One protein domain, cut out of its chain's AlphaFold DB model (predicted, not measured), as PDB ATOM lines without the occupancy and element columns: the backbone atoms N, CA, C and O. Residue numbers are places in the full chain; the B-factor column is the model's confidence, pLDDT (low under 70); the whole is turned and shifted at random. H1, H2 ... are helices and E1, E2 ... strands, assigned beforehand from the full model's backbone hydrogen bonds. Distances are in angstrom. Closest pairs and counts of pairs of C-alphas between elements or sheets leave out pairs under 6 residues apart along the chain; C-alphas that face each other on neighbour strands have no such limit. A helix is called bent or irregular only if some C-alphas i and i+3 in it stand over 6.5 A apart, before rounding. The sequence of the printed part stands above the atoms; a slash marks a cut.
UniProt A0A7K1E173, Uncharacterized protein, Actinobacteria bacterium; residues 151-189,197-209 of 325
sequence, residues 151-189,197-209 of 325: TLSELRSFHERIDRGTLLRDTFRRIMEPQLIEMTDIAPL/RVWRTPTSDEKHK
ATOM      1  N   THR A 151     114.446 127.831 149.438       94.56
ATOM      2  CA  THR A 151     115.183 129.071 149.675       94.56
ATOM      3  C   THR A 151     114.657 129.775 150.931       94.56
ATOM      4  O   THR A 151     113.508 129.605 151.333       94.56
ATOM      5  N   LEU A 152     115.463 130.654 151.540       94.56
ATOM      6  CA  LEU A 152     114.993 131.479 152.667       94.56
ATOM      7  C   LEU A 152     113.799 132.379 152.300       94.56
ATOM      8  O   LEU A 152     113.003 132.722 153.172       94.56
ATOM      9  N   SER A 153     113.683 132.784 151.033       94.62
ATOM     10  CA  SER A 153     112.531 133.541 150.532       94.62
ATOM     11  C   SER A 153     111.262 132.699 150.484       94.62
ATOM     12  O   SER A 153     110.213 133.190 150.890       94.62
ATOM     13  N   GLU A 154     111.352 131.448 150.028       95.75
ATOM     14  CA  GLU A 154     110.214 130.520 150.007       95.75
ATOM     15  C   GLU A 154     109.783 130.164 151.424       95.75
ATOM     16  O   GLU A 154     108.599 130.257 151.729       95.75
ATOM     17  N   LEU A 155     110.739 129.886 152.316       97.38
ATOM     18  CA  LEU A 155     110.453 129.647 153.728       97.38
ATOM     19  C   LEU A 155     109.716 130.832 154.359       97.38
ATOM     20  O   LEU A 155     108.694 130.658 155.014       97.38
ATOM     21  N   ARG A 156     110.205 132.059 154.144       97.25
ATOM     22  CA  ARG A 156     109.550 133.255 154.684       97.25
ATOM     23  C   ARG A 156     108.154 133.453 154.096       97.25
ATOM     24  O   ARG A 156     107.240 133.769 154.843       97.25
ATOM     25  N   SER A 157     108.001 133.259 152.787       96.56
ATOM     26  CA  SER A 157     106.699 133.319 152.110       96.56
ATOM     27  C   SER A 157     105.726 132.297 152.702       96.56
ATOM     28  O   SER A 157     104.569 132.616 152.946       96.56
ATOM     29  N   PHE A 158     106.196 131.086 153.011       97.75
ATOM     30  CA  PHE A 158     105.394 130.065 153.678       97.75
ATOM     31  C   PHE A 158     104.965 130.496 155.089       97.75
ATOM     32  O   PHE A 158     103.784 130.404 155.418       97.75
ATOM     33  N   HIS A 159     105.878 131.063 155.889       98.06
ATOM     34  CA  HIS A 159     105.541 131.632 157.204       98.06
ATOM     35  C   HIS A 159     104.508 132.757 157.089       98.06
ATOM     36  O   HIS A 159     103.556 132.771 157.860       98.06
ATOM     37  N   GLU A 160     104.628 133.649 156.100       97.31
ATOM     38  CA  GLU A 160     103.668 134.744 155.875       97.31
ATOM     39  C   GLU A 160     102.247 134.243 155.579       97.31
ATOM     40  O   GLU A 160     101.275 134.912 155.932       97.31
ATOM     41  N   ARG A 161     102.119 133.064 154.957       97.56
ATOM     42  CA  ARG A 161     100.823 132.420 154.689       97.56
ATOM     43  C   ARG A 161     100.225 131.755 155.932       97.56
ATOM     44  O   ARG A 161      99.006 131.632 156.016       97.56
ATOM     45  N   ILE A 162     101.065 131.344 156.885       96.81
ATOM     46  CA  ILE A 162     100.658 130.801 158.193       96.81
ATOM     47  C   ILE A 162     100.269 131.928 159.158       96.81
ATOM     48  O   ILE A 162      99.251 131.854 159.857       96.81
ATOM     49  N   ASP A 163     101.088 132.975 159.205       93.81
ATOM     50  CA  ASP A 163     100.914 134.119 160.082       93.81
ATOM     51  C   ASP A 163     101.300 135.422 159.374       93.81
ATOM     52  O   ASP A 163     102.463 135.667 159.029       93.81
ATOM     53  N   ARG A 164     100.324 136.326 159.250       87.81
ATOM     54  CA  ARG A 164     100.540 137.688 158.740       87.81
ATOM     55  C   ARG A 164     101.488 138.501 159.637       87.81
ATOM     56  O   ARG A 164     102.064 139.483 159.177       87.81
ATOM     57  N   GLY A 165     101.685 138.084 160.890       88.00
ATOM     58  CA  GLY A 165     102.666 138.612 161.843       88.00
ATOM     59  C   GLY A 165     104.107 138.125 161.637       88.00
ATOM     60  O   GLY A 165     104.961 138.391 162.487       88.00
ATOM     61  N   THR A 166     104.402 137.426 160.535       89.75
ATOM     62  CA  THR A 166     105.742 136.901 160.234       89.75
ATOM     63  C   THR A 166     106.836 137.968 160.311       89.75
ATOM     64  O   THR A 166     106.689 139.116 159.891       89.75
ATOM     65  N   LEU A 167     107.994 137.552 160.828       87.88
ATOM     66  CA  LEU A 167     109.151 138.412 161.050       87.88
ATOM     67  C   LEU A 167     109.615 139.137 159.769       87.88
ATOM     68  O   LEU A 167     109.648 138.595 158.656       87.88
ATOM     69  N   LEU A 168     110.085 140.374 159.951       92.19
ATOM     70  CA  LEU A 168     110.751 141.137 158.893       92.19
ATOM     71  C   LEU A 168     111.976 140.381 158.369       92.19
ATOM     72  O   LEU A 168     112.690 139.738 159.138       92.19
ATOM     73  N   ARG A 169     112.253 140.522 157.068       92.88
ATOM     74  CA  ARG A 169     113.251 139.742 156.314       92.88
ATOM     75  C   ARG A 169     114.586 139.523 157.039       92.88
ATOM     76  O   ARG A 169     115.042 138.386 157.125       92.88
ATOM     77  N   ASP A 170     115.206 140.573 157.572       93.31
ATOM     78  CA  ASP A 170     116.528 140.457 158.206       93.31
ATOM     79  C   ASP A 170     116.465 139.771 159.579       93.31
ATOM     80  O   ASP A 170     117.359 139.006 159.942       93.31
ATOM     81  N   THR A 171     115.381 139.988 160.331       93.44
ATOM     82  CA  THR A 171     115.156 139.306 161.616       93.44
ATOM     83  C   THR A 171     114.806 137.842 161.396       93.44
ATOM     84  O   THR A 171     115.378 136.985 162.064       93.44
ATOM     85  N   PHE A 172     113.942 137.562 160.419       95.44
ATOM     86  CA  PHE A 172     113.608 136.217 159.971       95.44
ATOM     87  C   PHE A 172     114.872 135.438 159.618       95.44
ATOM     88  O   PHE A 172     115.152 134.401 160.205       95.44
ATOM     89  N   ARG A 173     115.701 135.997 158.728       95.19
ATOM     90  CA  ARG A 173     116.968 135.393 158.318       95.19
ATOM     91  C   ARG A 173     117.876 135.103 159.512       95.19
ATOM     92  O   ARG A 173     118.369 133.991 159.640       95.19
ATOM     93  N   ARG A 174     118.073 136.082 160.398       94.25
ATOM     94  CA  ARG A 174     118.943 135.947 161.576       94.25
ATOM     95  C   ARG A 174     118.493 134.843 162.540       94.25
ATOM     96  O   ARG A 174     119.347 134.249 163.187       94.25
ATOM     97  N   ILE A 175     117.188 134.603 162.662       93.50
ATOM     98  CA  ILE A 175     116.621 133.603 163.581       93.50
ATOM     99  C   ILE A 175     116.523 132.222 162.920       93.50
ATOM    100  O   ILE A 175     116.821 131.218 163.564       93.50
ATOM    101  N   MET A 176     116.128 132.167 161.647       94.25
ATOM    102  CA  MET A 176     115.820 130.912 160.959       94.25
ATOM    103  C   MET A 176     117.040 130.290 160.272       94.25
ATOM    104  O   MET A 176     117.230 129.085 160.381       94.25
ATOM    105  N   GLU A 177     117.903 131.079 159.615       94.81
ATOM    106  CA  GLU A 177     119.063 130.554 158.863       94.81
ATOM    107  C   GLU A 177     120.004 129.679 159.714       94.81
ATOM    108  O   GLU A 177     120.365 128.602 159.245       94.81
ATOM    109  N   PRO A 178     120.360 130.038 160.968       94.25
ATOM    110  CA  PRO A 178     121.243 129.207 161.795       94.25
ATOM    111  C   PRO A 178     120.672 127.831 162.167       94.25
ATOM    112  O   PRO A 178     121.398 126.990 162.689       94.25
ATOM    113  N   GLN A 179     119.373 127.614 161.950       94.06
ATOM    114  CA  GLN A 179     118.680 126.365 162.262       94.06
ATOM    115  C   GLN A 179     118.564 125.433 161.046       94.06
ATOM    116  O   GLN A 179     117.931 124.384 161.150       94.06
ATOM    117  N   LEU A 180     119.128 125.812 159.896       94.50
ATOM    118  CA  LEU A 180     118.989 125.104 158.626       94.50
ATOM    119  C   LEU A 180     120.292 124.427 158.192       94.50
ATOM    120  O   LEU A 180     121.385 124.822 158.593       94.50
ATOM    121  N   ILE A 181     120.163 123.427 157.318       93.62
ATOM    122  CA  ILE A 181     121.289 122.792 156.626       93.62
ATOM    123  C   ILE A 181     121.301 123.266 155.172       93.62
ATOM    124  O   ILE A 181     120.296 123.130 154.472       93.62
ATOM    125  N   GLU A 182     122.423 123.836 154.726       92.56
ATOM    126  CA  GLU A 182     122.613 124.255 153.333       92.56
ATOM    127  C   GLU A 182     122.786 123.029 152.426       92.56
ATOM    128  O   GLU A 182     123.521 122.097 152.755       92.56
ATOM    129  N   MET A 183     122.122 123.038 151.270       88.19
ATOM    130  CA  MET A 183     122.230 121.995 150.255       88.19
ATOM    131  C   MET A 183     123.149 122.463 149.131       88.19
ATOM    132  O   MET A 183     122.748 123.237 148.264       88.19
ATOM    133  N   THR A 184     124.396 121.995 149.148       79.31
ATOM    134  CA  THR A 184     125.444 122.418 148.202       79.31
ATOM    135  C   THR A 184     125.334 121.769 146.826       79.31
ATOM    136  O   THR A 184     125.890 122.289 145.860       79.31
ATOM    137  N   ASP A 185     124.608 120.657 146.733       70.44
ATOM    138  CA  ASP A 185     124.596 119.795 145.545       70.44
ATOM    139  C   ASP A 185     123.385 120.067 144.638       70.44
ATOM    140  O   ASP A 185     123.286 119.529 143.536       70.44
ATOM    141  N   ILE A 186     122.464 120.929 145.082       65.25
ATOM    142  CA  ILE A 186     121.295 121.340 144.308       65.25
ATOM    143  C   ILE A 186     121.620 122.661 143.613       65.25
ATOM    144  O   ILE A 186     121.745 123.707 144.252       65.25
ATOM    145  N   ALA A 187     121.743 122.618 142.285       58.75
ATOM    146  CA  ALA A 187     121.854 123.826 141.477       58.75
ATOM    147  C   ALA A 187     120.554 124.644 141.619       58.75
ATOM    148  O   ALA A 187     119.477 124.113 141.339       58.75
ATOM    149  N   PRO A 188     120.610 125.921 142.034       56.56
ATOM    150  CA  PRO A 188     119.398 126.711 142.206       56.56
ATOM    151  C   PRO A 188     118.679 126.888 140.873       56.56
ATOM    152  O   PRO A 188     119.322 127.154 139.853       56.56
ATOM    153  N   LEU A 189     117.349 126.787 140.881       54.59
ATOM    154  CA  LEU A 189     116.521 127.174 139.741       54.59
ATOM    155  C   LEU A 189     116.762 128.669 139.475       54.59
ATOM    156  O   LEU A 189     116.281 129.540 140.197       54.59
ATOM    157  N   ARG A 197     120.700 130.271 147.747       90.00
ATOM    158  CA  ARG A 197     121.039 129.068 148.524       90.00
ATOM    159  C   ARG A 197     119.776 128.273 148.845       90.00
ATOM    160  O   ARG A 197     118.784 128.871 149.275       90.00
ATOM    161  N   VAL A 198     119.858 126.962 148.652       92.81
ATOM    162  CA  VAL A 198     118.809 125.993 148.978       92.81
ATOM    163  C   VAL A 198     119.122 125.380 150.337       92.81
ATOM    164  O   VAL A 198     120.280 125.121 150.666       92.81
ATOM    165  N   TRP A 199     118.085 125.184 151.134       94.75
ATOM    166  CA  TRP A 199     118.152 124.722 152.508       94.75
ATOM    167  C   TRP A 199     117.161 123.588 152.729       94.75
ATOM    168  O   TRP A 199     116.178 123.456 152.000       94.75
ATOM    169  N   ARG A 200     117.401 122.830 153.794       94.69
ATOM    170  CA  ARG A 200     116.431 121.905 154.376       94.69
ATOM    171  C   ARG A 200     116.443 121.991 155.895       94.69
ATOM    172  O   ARG A 200     117.435 122.406 156.509       94.69
ATOM    173  N   THR A 201     115.361 121.524 156.501       93.50
ATOM    174  CA  THR A 201     115.294 121.349 157.952       93.50
ATOM    175  C   THR A 201     116.213 120.193 158.385       93.50
ATOM    176  O   THR A 201     116.234 119.137 157.742       93.50
ATOM    177  N   PRO A 202     117.004 120.359 159.461       91.25
ATOM    178  CA  PRO A 202     117.828 119.288 160.014       91.25
ATOM    179  C   PRO A 202     116.989 118.127 160.565       91.25
ATOM    180  O   PRO A 202     115.888 118.315 161.094       91.25
ATOM    181  N   THR A 203     117.550 116.919 160.520       87.69
ATOM    182  CA  THR A 203     117.029 115.767 161.268       87.69
ATOM    183  C   THR A 203     117.150 115.983 162.781       87.69
ATOM    184  O   THR A 203     117.839 116.896 163.232       87.69
ATOM    185  N   SER A 204     116.498 115.150 163.598       79.75
ATOM    186  CA  SER A 204     116.601 115.254 165.063       79.75
ATOM    187  C   SER A 204     118.053 115.139 165.552       79.75
ATOM    188  O   SER A 204     118.485 115.925 166.397       79.75
ATOM    189  N   ASP A 205     118.838 114.243 164.949       76.94
ATOM    190  CA  ASP A 205     120.261 114.072 165.261       76.94
ATOM    191  C   ASP A 205     121.096 115.287 164.833       76.94
ATOM    192  O   ASP A 205     121.991 115.729 165.555       76.94
ATOM    193  N   GLU A 206     120.799 115.864 163.667       86.06
ATOM    194  CA  GLU A 206     121.457 117.081 163.185       86.06
ATOM    195  C   GLU A 206     121.086 118.298 164.039       86.06
ATOM    196  O   GLU A 206     121.967 119.092 164.355       86.06
ATOM    197  N   LYS A 207     119.829 118.422 164.492       81.81
ATOM    198  CA  LYS A 207     119.408 119.455 165.457       81.81
ATOM    199  C   LYS A 207     120.198 119.336 166.756       81.81
ATOM    200  O   LYS A 207     120.656 120.353 167.278       81.81
ATOM    201  N   HIS A 208     120.389 118.118 167.264       72.75
ATOM    202  CA  HIS A 208     121.207 117.880 168.453       72.75
ATOM    203  C   HIS A 208     122.662 118.321 168.220       72.75
ATOM    204  O   HIS A 208     123.223 119.053 169.031       72.75
ATOM    205  N   LYS A 209     123.257 117.983 167.070       78.50
ATOM    206  CA  LYS A 209     124.610 118.439 166.701       78.50
ATOM    207  C   LYS A 209     124.703 119.953 166.488       78.50
ATOM    208  O   LYS A 209     125.688 120.548 166.894       78.50
TER     209      LYS A 209
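What this domain is: This is residues 151 to 189 and 197 to 209 of the 325 residues of an uncharacterized protein of Actinobacteria bacterium (UniProt A0A7K1E173). A short two-stranded ribbon, E1 and E2, has the helices H1 and H2 on one side of it, H1 setting off from near E2 and from beside H2 at a wide angle to H2, while the small helix H3 lies off beyond the ribbon. Residues 160 to 165 stick out at the far end of H1. The 52 printed residues hold three named helices and two named strands, in the order H1, H2, E1, E2, H3; the sheet is antiparallel and the class is mostly helix. The whole is only just loose, close to compact, with a radius of gyration of the C-alphas of 12.0 A and spans of 31 by 30 by 18 A.

How they stand to each other: Strands E1, residues 181 to 183, and E2, residues 198 to 200, are antiparallel at 136 degrees; N 183 and O 198 are 2.8 A apart and N 181 and O 200 3.0 A, within hydrogen-bond range. The closest C-alphas of E2 and H1, residues 152 to 162, are those of Trp 199 and Leu 152, 7.5 A apart. H1 touches H2, residues 169 to 179, about perpendicular at 75 degrees; their closest C-alphas, Leu 152 and Arg 173, are 7.2 A apart. H2 and H3, residues 204 to 209, are close but not clearly touching, with C-alphas 179 and 207 closest at 7.6 A. Every O i to N i+4 pair is within hydrogen-bond range in H1 and H3, and 5 of 7 in H2.

Where its parts are: H1 begins at C-alpha 152 (114.993, 131.479, 152.667) and is 15.4 A long. H2 is 15.6 A long and only just irregular: C-alphas 175 and 178 are 6.6 A apart. E1 measures 6.5 A, E2 7.2 A and H3 8.8 A, ending at C-alpha 209 (124.610, 118.439, 166.701).

The domain as a whole: The two C-alphas farthest apart, Gly 165 and Asp 185, are 33.2 A apart. Residues 190 to 196 are not printed, and C-alphas 189 and 197 are 10.1 A apart across this cut. Of the links printed whole, none is long. Residues 186 to 189 have pLDDT under 70.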